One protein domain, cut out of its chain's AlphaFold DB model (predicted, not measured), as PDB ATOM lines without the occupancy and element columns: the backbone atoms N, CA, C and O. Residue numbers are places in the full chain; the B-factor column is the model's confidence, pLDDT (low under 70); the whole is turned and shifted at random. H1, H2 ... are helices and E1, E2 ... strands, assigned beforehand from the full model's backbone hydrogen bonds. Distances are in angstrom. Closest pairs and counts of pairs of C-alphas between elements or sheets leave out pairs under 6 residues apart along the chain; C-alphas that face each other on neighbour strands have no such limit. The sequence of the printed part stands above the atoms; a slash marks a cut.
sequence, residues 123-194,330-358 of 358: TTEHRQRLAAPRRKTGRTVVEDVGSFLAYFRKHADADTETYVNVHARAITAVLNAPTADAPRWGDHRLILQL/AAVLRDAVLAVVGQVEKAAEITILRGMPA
ATOM      1  N   THR A 123      -1.498  70.441  58.048       78.94
ATOM      2  CA  THR A 123      -2.967  70.447  58.155       78.94
ATOM      3  C   THR A 123      -3.617  70.673  56.785       78.94
ATOM      4  O   THR A 123      -3.018  71.236  55.867       78.94
ATOM      5  N   THR A 124      -4.882  70.266  56.630       76.25
ATOM      6  CA  THR A 124      -5.632  70.434  55.371       76.25
ATOM      7  C   THR A 124      -5.693  71.896  54.910       76.25
ATOM      8  O   THR A 124      -5.522  72.168  53.725       76.25
ATOM      9  N   GLU A 125      -5.878  72.838  55.840       79.00
ATOM     10  CA  GLU A 125      -5.959  74.281  55.559       79.00
ATOM     11  C   GLU A 125      -4.623  74.876  55.092       79.00
ATOM     12  O   GLU A 125      -4.603  75.776  54.255       79.00
ATOM     13  N   HIS A 126      -3.499  74.378  55.616       76.56
ATOM     14  CA  HIS A 126      -2.167  74.805  55.192       76.56
ATOM     15  C   HIS A 126      -1.764  74.150  53.863       76.56
ATOM     16  O   HIS A 126      -1.274  74.843  52.971       76.56
ATOM     17  N   ARG A 127      -2.078  72.861  53.660       75.12
ATOM     18  CA  ARG A 127      -1.890  72.170  52.369       75.12
ATOM     19  C   ARG A 127      -2.641  72.831  51.211       75.12
ATOM     20  O   ARG A 127      -2.118  72.847  50.103       75.12
ATOM     21  N   GLN A 128      -3.819  73.410  51.453       79.69
ATOM     22  CA  GLN A 128      -4.584  74.156  50.440       79.69
ATOM     23  C   GLN A 128      -3.917  75.468  49.979       79.69
ATOM     24  O   GLN A 128      -4.357  76.041  48.988       79.69
ATOM     25  N   ARG A 129      -2.859  75.941  50.655       79.81
ATOM     26  CA  ARG A 129      -2.088  77.135  50.253       79.81
ATOM     27  C   ARG A 129      -0.922  76.814  49.309       79.81
ATOM     28  O   ARG A 129      -0.267  77.733  48.826       79.81
ATOM     29  N   LEU A 130      -0.641  75.534  49.057       78.69
ATOM     30  CA  LEU A 130       0.365  75.104  48.087       78.69
ATOM     31  C   LEU A 130      -0.178  75.213  46.656       78.69
ATOM     32  O   LEU A 130      -1.314  74.832  46.390       78.69
ATOM     33  N   ALA A 131       0.671  75.629  45.712       84.50
ATOM     34  CA  ALA A 131       0.323  75.661  44.286       84.50
ATOM     35  C   ALA A 131       0.077  74.260  43.679       84.50
ATOM     36  O   ALA A 131      -0.585  74.142  42.651       84.50
ATOM     37  N   ALA A 132       0.600  73.200  44.308       82.69
ATOM     38  CA  ALA A 132       0.357  71.805  43.946       82.69
ATOM     39  C   ALA A 132       0.498  70.879  45.177       82.69
ATOM     40  O   ALA A 132       1.230  71.216  46.112       82.69
ATOM     41  N   PRO A 133      -0.149  69.696  45.200       85.12
ATOM     42  CA  PRO A 133       0.055  68.702  46.256       85.12
ATOM     43  C   PRO A 133       1.513  68.218  46.337       85.12
ATOM     44  O   PRO A 133       2.137  67.947  45.316       85.12
ATOM     45  N   ARG A 134       2.029  68.017  47.561       84.00
ATOM     46  CA  ARG A 134       3.422  67.580  47.826       84.00
ATOM     47  C   ARG A 134       3.795  66.232  47.184       84.00
ATOM     48  O   ARG A 134       4.975  65.949  47.012       84.00
ATOM     49  N   ARG A 135       2.807  65.376  46.895       87.12
ATOM     50  CA  ARG A 135       2.960  64.039  46.293       87.12
ATOM     51  C   ARG A 135       1.636  63.563  45.681       87.12
ATOM     52  O   ARG A 135       0.575  64.043  46.078       87.12
ATOM     53  N   LYS A 136       1.697  62.600  44.751       91.75
ATOM     54  CA  LYS A 136       0.514  61.891  44.223       91.75
ATOM     55  C   LYS A 136      -0.118  61.033  45.338       91.75
ATOM     56  O   LYS A 136       0.621  60.393  46.088       91.75
ATOM     57  N   THR A 137      -1.448  61.022  45.436       93.50
ATOM     58  CA  THR A 137      -2.246  60.232  46.400       93.50
ATOM     59  C   THR A 137      -3.617  59.885  45.818       93.50
ATOM     60  O   THR A 137      -4.059  60.505  44.849       93.50
ATOM     61  N   GLY A 138      -4.323  58.942  46.444       94.56
ATOM     62  CA  GLY A 138      -5.747  58.696  46.215       94.56
ATOM     63  C   GLY A 138      -6.051  57.345  45.570       94.56
ATOM     64  O   GLY A 138      -5.158  56.602  45.167       94.56
ATOM     65  N   ARG A 139      -7.345  57.023  45.483       97.50
ATOM     66  CA  ARG A 139      -7.857  55.780  44.897       97.50
ATOM     67  C   ARG A 139      -8.632  56.094  43.622       97.50
ATOM     68  O   ARG A 139      -9.684  56.723  43.697       97.50
ATOM     69  N   THR A 140      -8.151  55.610  42.483       98.38
ATOM     70  CA  THR A 140      -8.914  55.585  41.227       98.38
ATOM     71  C   THR A 140      -9.457  54.176  41.009       98.38
ATOM     72  O   THR A 140      -8.730  53.201  41.187       98.38
ATOM     73  N   VAL A 141     -10.733  54.073  40.642       98.19
ATOM     74  CA  VAL A 141     -11.367  52.823  40.203       98.19
ATOM     75  C   VAL A 141     -11.746  52.987  38.733       98.19
ATOM     76  O   VAL A 141     -12.201  54.059  38.340       98.19
ATOM     77  N   VAL A 142     -11.502  51.949  37.941       96.81
ATOM     78  CA  VAL A 142     -11.865  51.811  36.526       96.81
ATOM     79  C   VAL A 142     -12.489  50.430  36.324       96.81
ATOM     80  O   VAL A 142     -12.240  49.521  37.119       96.81
ATOM     81  N   GLU A 143     -13.291  50.273  35.279       94.38
ATOM     82  CA  GLU A 143     -14.068  49.047  35.032       94.38
ATOM     83  C   GLU A 143     -13.575  48.283  33.788       94.38
ATOM     84  O   GLU A 143     -13.850  47.095  33.644       94.38
ATOM     85  N   ASP A 144     -12.746  48.915  32.945       92.69
ATOM     86  CA  ASP A 144     -12.163  48.311  31.747       92.69
ATOM     87  C   ASP A 144     -10.619  48.297  31.725       92.69
ATOM     88  O   ASP A 144      -9.925  49.112  32.348       92.69
ATOM     89  N   VAL A 145     -10.073  47.361  30.943       93.75
ATOM     90  CA  VAL A 145      -8.627  47.151  30.761       93.75
ATOM     91  C   VAL A 145      -7.948  48.332  30.055       93.75
ATOM     92  O   VAL A 145      -6.806  48.654  30.380       93.75
ATOM     93  N   GLY A 146      -8.625  49.016  29.130       94.06
ATOM     94  CA  GLY A 146      -8.082  50.171  28.413       94.06
ATOM     95  C   GLY A 146      -7.819  51.353  29.347       94.06
ATOM     96  O   GLY A 146      -6.698  51.869  29.384       94.06
ATOM     97  N   SER A 147      -8.803  51.726  30.167       95.38
ATOM     98  CA  SER A 147      -8.666  52.759  31.200       95.38
ATOM     99  C   SER A 147      -7.630  52.385  32.260       95.38
ATOM    100  O   SER A 147      -6.864  53.253  32.693       95.38
ATOM    101  N   PHE A 148      -7.548  51.105  32.651       97.50
ATOM    102  CA  PHE A 148      -6.497  50.632  33.555       97.50
ATOM    103  C   PHE A 148      -5.109  50.846  32.945       97.50
ATOM    104  O   PHE A 148      -4.280  51.517  33.554       97.50
ATOM    105  N   LEU A 149      -4.868  50.363  31.723       97.25
ATOM    106  CA  LEU A 149      -3.585  50.524  31.031       97.25
ATOM    107  C   LEU A 149      -3.233  52.002  30.795       97.25
ATOM    108  O   LEU A 149      -2.077  52.388  30.969       97.25
ATOM    109  N   ALA A 150      -4.210  52.840  30.440       97.75
ATOM    110  CA  ALA A 150      -4.011  54.271  30.224       97.75
ATOM    111  C   ALA A 150      -3.618  55.013  31.514       97.75
ATOM    112  O   ALA A 150      -2.701  55.835  31.499       97.75
ATOM    113  N   TYR A 151      -4.268  54.712  32.645       98.19
ATOM    114  CA  TYR A 151      -3.898  55.302  33.933       98.19
ATOM    115  C   TYR A 151      -2.564  54.739  34.440       98.19
ATOM    116  O   TYR A 151      -1.712  55.505  34.892       98.19
ATOM    117  N   PHE A 152      -2.356  53.423  34.330       98.31
ATOM    118  CA  PHE A 152      -1.139  52.738  34.764       98.31
ATOM    119  C   PHE A 152       0.092  53.320  34.059       98.31
ATOM    120  O   PHE A 152       0.956  53.888  34.722       98.31
ATOM    121  N   ARG A 153       0.115  53.330  32.718       97.44
ATOM    122  CA  ARG A 153       1.224  53.884  31.909       97.44
ATOM    123  C   ARG A 153       1.494  55.376  32.161       97.44
ATOM    124  O   ARG A 153       2.591  55.850  31.887       97.44
ATOM    125  N   LYS A 154       0.513  56.126  32.676       97.38
ATOM    126  CA  LYS A 154       0.636  57.554  33.017       97.38
ATOM    127  C   LYS A 154       1.169  57.803  34.436       97.38
ATOM    128  O   LYS A 154       1.696  58.884  34.708       97.38
ATOM    129  N   HIS A 155       0.982  56.862  35.364       97.25
ATOM    130  CA  HIS A 155       1.199  57.108  36.793       97.25
ATOM    131  C   HIS A 155       2.145  56.136  37.505       97.25
ATOM    132  O   HIS A 155       2.671  56.550  38.541       97.25
ATOM    133  N   ALA A 156       2.355  54.931  36.972       97.12
ATOM    134  CA  ALA A 156       3.258  53.913  37.505       97.12
ATOM    135  C   ALA A 156       4.742  54.283  37.332       97.12
ATOM    136  O   ALA A 156       5.106  55.172  36.558       97.12
ATOM    137  N   ASP A 157       5.587  53.562  38.060       95.38
ATOM    138  CA  ASP A 157       7.047  53.574  37.987       95.38
ATOM    139  C   ASP A 157       7.606  52.154  38.215       95.38
ATOM    140  O   ASP A 157       6.843  51.194  38.340       95.38
ATOM    141  N   ALA A 158       8.933  52.010  38.239       94.56
ATOM    142  CA  ALA A 158       9.606  50.712  38.338       94.56
ATOM    143  C   ALA A 158       9.311  49.934  39.640       94.56
ATOM    144  O   ALA A 158       9.465  48.716  39.646       94.56
ATOM    145  N   ASP A 159       8.850  50.604  40.705       95.56
ATOM    146  CA  ASP A 159       8.523  49.972  41.992       95.56
ATOM    147  C   ASP A 159       7.010  49.706  42.153       95.56
ATOM    148  O   ASP A 159       6.531  49.407  43.245       95.56
ATOM    149  N   THR A 160       6.210  49.869  41.093       97.00
ATOM    150  CA  THR A 160       4.747  49.741  41.167       97.00
ATOM    151  C   THR A 160       4.302  48.284  41.318       97.00
ATOM    152  O   THR A 160       4.151  47.542  40.347       97.00
ATOM    153  N   GLU A 161       4.009  47.882  42.553       97.38
ATOM    154  CA  GLU A 161       3.432  46.569  42.852       97.38
ATOM    155  C   GLU A 161       1.992  46.452  42.328       97.38
ATOM    156  O   GLU A 161       1.152  47.323  42.575       97.38
ATOM    157  N   THR A 162       1.668  45.345  41.652       98.31
ATOM    158  CA  THR A 162       0.305  45.058  41.172       98.31
ATOM    159  C   THR A 162      -0.178  43.702  41.670       98.31
ATOM    160  O   THR A 162       0.544  42.710  41.609       98.31
ATOM    161  N   TYR A 163      -1.418  43.662  42.155       98.38
ATOM    162  CA  TYR A 163      -2.030  42.518  42.825       98.38
ATOM    163  C   TYR A 163      -3.355  42.122  42.166       98.38
ATOM    164  O   TYR A 163      -4.082  42.994  41.696       98.38
ATOM    165  N   VAL A 164      -3.735  40.843  42.222       98.12
ATOM    166  CA  VAL A 164      -5.098  40.378  41.921       98.12
ATOM    167  C   VAL A 164      -5.721  39.632  43.096       98.12
ATOM    168  O   VAL A 164      -5.192  38.625  43.577       98.12
ATOM    169  N   ASN A 165      -6.918  40.073  43.485       97.31
ATOM    170  CA  ASN A 165      -7.836  39.295  44.305       97.31
ATOM    171  C   ASN A 165      -8.946  38.736  43.404       97.31
ATOM    172  O   ASN A 165      -9.917  39.425  43.084       97.31
ATOM    173  N   VAL A 166      -8.804  37.464  43.021       95.19
ATOM    174  CA  VAL A 166      -9.731  36.774  42.108       95.19
ATOM    175  C   VAL A 166     -11.148  36.687  42.694       95.19
ATOM    176  O   VAL A 166     -12.123  36.844  41.967       95.19
ATOM    177  N   HIS A 167     -11.290  36.521  44.015       92.19
ATOM    178  CA  HIS A 167     -12.602  36.453  44.675       92.19
ATOM    179  C   HIS A 167     -13.326  37.809  44.692       92.19
ATOM    180  O   HIS A 167     -14.538  37.863  44.487       92.19
ATOM    181  N   ALA A 168     -12.584  38.902  44.894       95.12
ATOM    182  CA  ALA A 168     -13.103  40.270  44.786       95.12
ATOM    183  C   ALA A 168     -13.211  40.767  43.330       95.12
ATOM    184  O   ALA A 168     -13.718  41.865  43.101       95.12
ATOM    185  N   ARG A 169     -12.737  39.970  42.358       96.44
ATOM    186  CA  ARG A 169     -12.692  40.292  40.923       96.44
ATOM    187  C   ARG A 169     -11.987  41.626  40.649       96.44
ATOM    188  O   ARG A 169     -12.429  42.413  39.823       96.44
ATOM    189  N   ALA A 170     -10.910  41.899  41.388       97.38
ATOM    190  CA  ALA A 170     -10.235  43.193  41.376       97.38
ATOM    191  C   ALA A 170      -8.721  43.048  41.189       97.38
ATOM    192  O   ALA A 170      -8.066  42.300  41.922       97.38
ATOM    193  N   ILE A 171      -8.171  43.818  40.247       98.31
ATOM    194  CA  ILE A 171      -6.728  44.023  40.065       98.31
ATOM    195  C   ILE A 171      -6.381  45.390  40.662       98.31
ATOM    196  O   ILE A 171      -7.019  46.386  40.335       98.31
ATOM    197  N   THR A 172      -5.406  45.455  41.568       98.56
ATOM    198  CA  THR A 172      -4.993  46.682  42.272       98.56
ATOM    199  C   THR A 172      -3.508  46.946  42.066       98.56
ATOM    200  O   THR A 172      -2.682  46.171  42.540       98.56
ATOM    201  N   ALA A 173      -3.173  48.061  41.420       98.50
ATOM    202  CA  ALA A 173      -1.817  48.593  41.349       98.50
ATOM    203  C   ALA A 173      -1.597  49.639  42.452       98.50
ATOM    204  O   ALA A 173      -2.407  50.557  42.621       98.50
ATOM    205  N   VAL A 174      -0.495  49.518  43.188       98.19
ATOM    206  CA  VAL A 174      -0.049  50.478  44.201       98.19
ATOM    207  C   VAL A 174       1.097  51.293  43.602       98.19
ATOM    208  O   VAL A 174       2.263  50.922  43.654       98.19
ATOM    209  N   LEU A 175       0.738  52.439  43.026       97.94
ATOM    210  CA  LEU A 175       1.589  53.322  42.211       97.94
ATOM    211  C   LEU A 175       2.653  54.078  43.033       97.94
ATOM    212  O   LEU A 175       3.392  54.913  42.517       97.94
ATOM    213  N   ASN A 176       2.680  53.849  44.346       96.56
ATOM    214  CA  ASN A 176       3.705  54.328  45.262       96.56
ATOM    215  C   ASN A 176       3.986  53.324  46.394       96.56
ATOM    216  O   ASN A 176       4.148  53.723  47.553       96.56
ATOM    217  N   ALA A 177       4.016  52.034  46.042       96.19
ATOM    218  CA  ALA A 177       4.425  50.932  46.909       96.19
ATOM    219  C   ALA A 177       5.849  51.127  47.470       96.19
ATOM    220  O   ALA A 177       6.652  51.813  46.835       96.19
ATOM    221  N   PRO A 178       6.164  50.591  48.666       93.69
ATOM    222  CA  PRO A 178       7.509  50.658  49.241       93.69
ATOM    223  C   PRO A 178       8.522  49.865  48.407       93.69
ATOM    224  O   PRO A 178       8.168  48.885  47.761       93.69
ATOM    225  N   THR A 179       9.793  50.263  48.465       92.94
ATOM    226  CA  THR A 179      10.900  49.514  47.846       92.94
ATOM    227  C   THR A 179      11.663  48.722  48.911       92.94
ATOM    228  O   THR A 179      11.426  48.890  50.110       92.94
ATOM    229  N   ALA A 180      12.603  47.867  48.494       91.44
ATOM    230  CA  ALA A 180      13.492  47.164  49.422       91.44
ATOM    231  C   ALA A 180      14.356  48.126  50.269       91.44
ATOM    232  O   ALA A 180      14.633  47.838  51.432       91.44
ATOM    233  N   ASP A 181      14.740  49.271  49.696       92.19
ATOM    234  CA  ASP A 181      15.674  50.232  50.293       92.19
ATOM    235  C   ASP A 181      14.986  51.463  50.913       92.19
ATOM    236  O   ASP A 181      15.591  52.163  51.728       92.19
ATOM    237  N   ALA A 182      13.735  51.763  50.535       92.12
ATOM    238  CA  ALA A 182      13.048  52.992  50.928       92.12
ATOM    239  C   ALA A 182      11.536  52.806  51.195       92.12
ATOM    240  O   ALA A 182      10.797  52.329  50.327       92.12
ATOM    241  N   PRO A 183      11.014  53.275  52.349       92.19
ATOM    242  CA  PRO A 183       9.578  53.299  52.593       92.19
ATOM    243  C   PRO A 183       8.891  54.334  51.690       92.19
ATOM    244  O   PRO A 183       9.265  55.508  51.655       92.19
ATOM    245  N   ARG A 184       7.832  53.909  50.997       93.88
ATOM    246  CA  ARG A 184       6.922  54.773  50.228       93.88
ATOM    247  C   ARG A 184       5.496  54.620  50.780       93.88
ATOM    248  O   ARG A 184       5.220  53.739  51.590       93.88
ATOM    249  N   TRP A 185       4.599  55.533  50.411       92.69
ATOM    250  CA  TRP A 185       3.339  55.754  51.139       92.69
ATOM    251  C   TRP A 185       2.222  54.731  50.879       92.69
ATOM    252  O   TRP A 185       1.288  54.667  51.674       92.69
ATOM    253  N   GLY A 186       2.276  53.964  49.785       94.94
ATOM    254  CA  GLY A 186       1.290  52.926  49.462       94.94
ATOM    255  C   GLY A 186      -0.164  53.409  49.308       94.94
ATOM    256  O   GLY A 186      -1.086  52.600  49.392       94.94
ATOM    257  N   ASP A 187      -0.396  54.710  49.122       95.12
ATOM    258  CA  ASP A 187      -1.701  55.383  49.175       95.12
ATOM    259  C   ASP A 187      -2.154  56.011  47.842       95.12
ATOM    260  O   ASP A 187      -3.223  56.625  47.786       95.12
ATOM    261  N   HIS A 188      -1.379  55.851  46.765       97.56
ATOM    262  CA  HIS A 188      -1.833  56.089  45.393       97.56
ATOM    263  C   HIS A 188      -2.150  54.734  44.752       97.56
ATOM    264  O   HIS A 188      -1.247  53.990  44.375       97.56
ATOM    265  N   ARG A 189      -3.437  54.380  44.678       98.19
ATOM    266  CA  ARG A 189      -3.906  53.066  44.203       98.19
ATOM    267  C   ARG A 189      -4.815  53.207  42.983       98.19
ATOM    268  O   ARG A 189      -5.783  53.968  43.011       98.19
ATOM    269  N   LEU A 190      -4.530  52.436  41.940       98.56
ATOM    270  CA  LEU A 190      -5.410  52.218  40.791       98.56
ATOM    271  C   LEU A 190      -6.045  50.834  40.929       98.56
ATOM    272  O   LEU A 190      -5.345  49.867  41.220       98.56
ATOM    273  N   ILE A 191      -7.354  50.731  40.713       98.38
ATOM    274  CA  ILE A 191      -8.090  49.468  40.798       98.38
ATOM    275  C   ILE A 191      -8.902  49.264  39.524       98.38
ATOM    276  O   ILE A 191      -9.780  50.070  39.235       98.38
ATOM    277  N   LEU A 192      -8.645  48.169  38.814       98.06
ATOM    278  CA  LEU A 192      -9.576  47.616  37.837       98.06
ATOM    279  C   LEU A 192     -10.550  46.697  38.578       98.06
ATOM    280  O   LEU A 192     -10.144  45.660  39.108       98.06
ATOM    281  N   GLN A 193     -11.814  47.105  38.653       97.62
ATOM    282  CA  GLN A 193     -12.902  46.314  39.219       97.62
ATOM    283  C   GLN A 193     -13.650  45.627  38.079       97.62
ATOM    284  O   GLN A 193     -14.261  46.291  37.253       97.62
ATOM    285  N   LEU A 194     -13.620  44.296  38.048       96.25
ATOM    286  CA  LEU A 194     -14.311  43.516  37.030       96.25
ATOM    287  C   LEU A 194     -15.749  43.262  37.495       96.25
ATOM    288  O   LEU A 194     -15.990  42.521  38.458       96.25
ATOM    289  N   ALA A 330     -18.512  29.044  39.777       94.19
ATOM    290  CA  ALA A 330     -17.418  29.689  40.482       94.19
ATOM    291  C   ALA A 330     -16.051  29.395  39.838       94.19
ATOM    292  O   ALA A 330     -15.163  30.231  39.982       94.19
ATOM    293  N   ALA A 331     -15.841  28.260  39.157       94.94
ATOM    294  CA  ALA A 331     -14.659  28.030  38.315       94.94
ATOM    295  C   ALA A 331     -14.682  28.936  37.097       94.94
ATOM    296  O   ALA A 331     -13.756  29.717  36.914       94.94
ATOM    297  N   VAL A 332     -15.785  28.913  36.354       95.19
ATOM    298  CA  VAL A 332     -15.955  29.707  35.134       95.19
ATOM    299  C   VAL A 332     -15.687  31.198  35.387       95.19
ATOM    300  O   VAL A 332     -14.931  31.828  34.649       95.19
ATOM    301  N   LEU A 333     -16.195  31.752  36.494       95.31
ATOM    302  CA  LEU A 333     -15.929  33.143  36.878       95.31
ATOM    303  C   LEU A 333     -14.479  33.397  37.342       95.31
ATOM    304  O   LEU A 333     -13.954  34.484  37.107       95.31
ATOM    305  N   ARG A 334     -13.807  32.424  37.982       95.50
ATOM    306  CA  ARG A 334     -12.365  32.527  38.302       95.50
ATOM    307  C   ARG A 334     -11.533  32.554  37.023       95.50
ATOM    308  O   ARG A 334     -10.632  33.381  36.915       95.50
ATOM    309  N   ASP A 335     -11.849  31.685  36.071       95.06
ATOM    310  CA  ASP A 335     -11.105  31.542  34.823       95.06
ATOM    311  C   ASP A 335     -11.299  32.775  33.927       95.06
ATOM    312  O   ASP A 335     -10.322  33.290  33.384       95.06
ATOM    313  N   ALA A 336     -12.508  33.351  33.899       94.94
ATOM    314  CA  ALA A 336     -12.768  34.640  33.256       94.94
ATOM    315  C   ALA A 336     -11.936  35.791  33.853       94.94
ATOM    316  O   ALA A 336     -11.365  36.592  33.114       94.94
ATOM    317  N   VAL A 337     -11.795  35.858  35.183       95.94
ATOM    318  CA  VAL A 337     -10.913  36.846  35.834       95.94
ATOM    319  C   VAL A 337      -9.439  36.579  35.513       95.94
ATOM    320  O   VAL A 337      -8.690  37.523  35.271       95.94
ATOM    321  N   LEU A 338      -9.003  35.316  35.481       95.50
ATOM    322  CA  LEU A 338      -7.620  34.955  35.152       95.50
ATOM    323  C   LEU A 338      -7.263  35.239  33.683       95.50
ATOM    324  O   LEU A 338      -6.125  35.622  33.410       95.50
ATOM    325  N   ALA A 339      -8.219  35.140  32.756       94.31
ATOM    326  CA  ALA A 339      -8.039  35.583  31.373       94.31
ATOM    327  C   ALA A 339      -7.754  37.096  31.297       94.31
ATOM    328  O   ALA A 339      -6.822  37.512  30.606       94.31
ATOM    329  N   VAL A 340      -8.479  37.912  32.074       94.56
ATOM    330  CA  VAL A 340      -8.222  39.362  32.174       94.56
ATOM    331  C   VAL A 340      -6.873  39.659  32.833       94.56
ATOM    332  O   VAL A 340      -6.161  40.546  32.371       94.56
ATOM    333  N   VAL A 341      -6.472  38.904  33.864       96.31
ATOM    334  CA  VAL A 341      -5.122  39.024  34.452       96.31
ATOM    335  C   VAL A 341      -4.055  38.813  33.378       96.31
ATOM    336  O   VAL A 341      -3.219  39.693  33.197       96.31
ATOM    337  N   GLY A 342      -4.137  37.729  32.599       95.44
ATOM    338  CA  GLY A 342      -3.190  37.461  31.512       95.44
ATOM    339  C   GLY A 342      -3.203  38.523  30.403       95.44
ATOM    340  O   GLY A 342      -2.156  38.837  29.836       95.44
ATOM    341  N   GLN A 343      -4.363  39.129  30.118       93.81
ATOM    342  CA  GLN A 343      -4.474  40.267  29.199       93.81
ATOM    343  C   GLN A 343      -3.732  41.503  29.737       93.81
ATOM    344  O   GLN A 343      -2.996  42.141  28.984       93.81
ATOM    345  N   VAL A 344      -3.886  41.828  31.027       95.81
ATOM    346  CA  VAL A 344      -3.205  42.968  31.666       95.81
ATOM    347  C   VAL A 344      -1.701  42.715  31.797       95.81
ATOM    348  O   VAL A 344      -0.927  43.592  31.423       95.81
ATOM    349  N   GLU A 345      -1.273  41.530  32.245       96.81
ATOM    350  CA  GLU A 345       0.148  41.143  32.328       96.81
ATOM    351  C   GLU A 345       0.838  41.291  30.966       96.81
ATOM    352  O   GLU A 345       1.861  41.967  30.855       96.81
ATOM    353  N   LYS A 346       0.224  40.761  29.897       95.88
ATOM    354  CA  LYS A 346       0.740  40.870  28.525       95.88
ATOM    355  C   LYS A 346       0.738  42.305  27.985       95.88
ATOM    356  O   LYS A 346       1.630  42.656  27.222       95.88
ATOM    357  N   ALA A 347      -0.262  43.122  28.317       94.62
ATOM    358  CA  ALA A 347      -0.417  44.466  27.749       94.62
ATOM    359  C   ALA A 347       0.300  45.578  28.542       94.62
ATOM    360  O   ALA A 347       0.509  46.669  28.003       94.62
ATOM    361  N   ALA A 348       0.658  45.336  29.804       94.19
ATOM    362  CA  ALA A 348       1.472  46.237  30.623       94.19
ATOM    363  C   ALA A 348       2.922  45.759  30.808       94.19
ATOM    364  O   ALA A 348       3.728  46.538  31.307       94.19
ATOM    365  N   GLU A 349       3.247  44.523  30.411       95.62
ATOM    366  CA  GLU A 349       4.555  43.873  30.611       95.62
ATOM    367  C   GLU A 349       4.943  43.753  32.102       95.62
ATOM    368  O   GLU A 349       6.100  43.895  32.491       95.62
ATOM    369  N   ILE A 350       3.944  43.468  32.951       94.88
ATOM    370  CA  ILE A 350       4.075  43.340  34.413       94.88
ATOM    371  C   ILE A 350       3.732  41.930  34.900       94.88
ATOM    372  O   ILE A 350       2.995  41.196  34.248       94.88
ATOM    373  N   THR A 351       4.212  41.578  36.095       95.12
ATOM    374  CA  THR A 351       3.747  40.406  36.861       95.12
ATOM    375  C   THR A 351       2.683  40.839  37.869       95.12
ATOM    376  O   THR A 351       2.887  41.826  38.577       95.12
ATOM    377  N   ILE A 352       1.570  40.105  37.978       97.38
ATOM    378  CA  ILE A 352       0.489  40.412  38.925       97.38
ATOM    379  C   ILE A 352       0.470  39.401  40.081       97.38
ATOM    380  O   ILE A 352       0.192  38.211  39.930       97.38
ATOM    381  N   LEU A 353       0.732  39.899  41.290       96.94
ATOM    382  CA  LEU A 353       0.828  39.106  42.513       96.94
ATOM    383  C   LEU A 353      -0.555  38.622  42.978       96.94
ATOM    384  O   LEU A 353      -1.495  39.401  43.125       96.94
ATOM    385  N   ARG A 354      -0.705  37.328  43.277       95.62
ATOM    386  CA  ARG A 354      -1.971  36.788  43.809       95.62
ATOM    387  C   ARG A 354      -2.135  37.166  45.282       95.62
ATOM    388  O   ARG A 354      -1.432  36.627  46.133       95.62
ATOM    389  N   GLY A 355      -3.076  38.057  45.592       94.31
ATOM    390  CA  GLY A 355      -3.301  38.535  46.955       94.31
ATOM    391  C   GLY A 355      -3.999  39.892  47.019       94.31
ATOM    392  O   GLY A 355      -4.833  40.228  46.182       94.31
ATOM    393  N   MET A 356      -3.660  40.673  48.040       92.12
ATOM    394  CA  MET A 356      -4.054  42.073  48.197       92.12
ATOM    395  C   MET A 356      -2.851  42.858  48.735       92.12
ATOM    396  O   MET A 356      -2.084  42.284  49.511       92.12
ATOM    397  N   PRO A 357      -2.698  44.146  48.379       90.75
ATOM    398  CA  PRO A 357      -1.738  45.020  49.045       90.75
ATOM    399  C   PRO A 357      -2.098  45.215  50.525       90.75
ATOM    400  O   PRO A 357      -3.269  45.091  50.902       90.75
ATOM    401  N   ALA A 358      -1.090  45.570  51.326       78.62
ATOM    402  CA  ALA A 358      -1.235  45.940  52.738       78.62
ATOM    403  C   ALA A 358      -2.125  47.183  52.966       78.62
ATOM    404  O   ALA A 358      -2.343  47.966  52.006       78.62
TER     405      ALA A 358
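What this domain is: This is residues 123 to 194 and 330 to 358 of the 358 residues of the protein "DUF2303 family protein" of Nonomuraea mesophila (UniProt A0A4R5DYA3). One twisted sheet of four strands makes a wall, and two helices, H2 and H3, cover one of its faces; they run along the strands, and H3 reaches past one end of the sheet. At the other end of the long axis, residues 123 to 134, with the four-residue helix H1, stick out free of the body and add to the length. The 101 printed residues hold three named helices and four named strands in the order H1 E1 H2 E2 E3 E4 H3, of the class mixed, helices and strands; the sheet is mixed too, in the order E1 E4 E3 E2. The whole is only just compact, close to loose, with a radius of gyration of the C-alphas of 15.1 A, and it is elongated, spanning 51 by 29 by 22 A.

How they stand to each other: H1, residues 124 to 127, is not on the sheet. E1, residues 138 to 142, is an edge strand and the parallel neighbour of E4, residues 188 to 193, at 20 degrees; N 140 and O 189 are 2.9 A apart, within hydrogen-bond range. H2, residues 145 to 155, is on the sheet at a height over the sheet of 9.5 A. It lies over E4 and only just over E1, on which 3 of its 11 C-alphas fall, and it runs along the strands, at 4 degrees to E4 on the local plane. The closest C-alphas of H2 and E4 are those of Phe 148 and Leu 192, 6.1 A apart. E2, residues 161 to 165, is the other edge strand and forms a hairpin with E3, residues 170 to 174; they are antiparallel at 161 degrees, with N 163 and O 172 2.8 A apart. E3 and E4 form a second hairpin, antiparallel at 165 degrees, with N 173 and O 190 2.8 A apart. E2, E3 and E4 are a meander, each strand the antiparallel neighbour of the one before. E1, H2 and E2 make a split strand-helix-strand unit, two strands running the same way with E4 and E3 between them in the sheet; its crossover is right-handed. H3, residues 330 to 348, is on the same face as H2, and sheet and helices form two layers, with helices on one face of a sheet. Its height over the sheet is 9.8 A, on a local plane that only just has enough C-alphas, 6; it lies over E3 and runs along the strands, at 21 degrees to E3 on the local plane. With residues 340 to 348 alone, H3 touches H2, the same way at a steep tilt of 42 degrees; the closest C-alphas, of Leu 149 and Ala 348, are 6.6 A apart. Residues 353 to 354 pair with residues 163 to 164 of E2, parallel. Every O i to N i+4 pair is within hydrogen-bond range in H2 and H3; H1 is too short for such a pair, and its one O i to N i+3 pair is not within range.

Where its parts are: H1 begins at C-alpha 124, (-5.632, 70.434, 55.371). E1 measures 13.4 A from first to last C-alpha, H2 15.2 A, E2 13.5 A, E3 12.8 A and E4 16.0 A. E4 ends at C-alpha 193, (-12.902, 46.314, 39.219). H3, the longest helix, measures 27.0 A and ends at C-alpha 348, (1.472, 46.237, 30.623).

The domain as a whole: The C-alphas of Arg 129 and Ala 331, the two farthest apart, are 52.1 A from each other. Without residues 123 to 134, the body spans 40 by 23 by 22 A. Residues 195 to 329 are not printed, and C-alphas 194 and 330 are 14.6 A apart across the cut. The link from E3 to E4, residues 175 to 187, is long. The mean pLDDT of the printed part is 93.6, that of H1 is 77, and no printed residue is under 70.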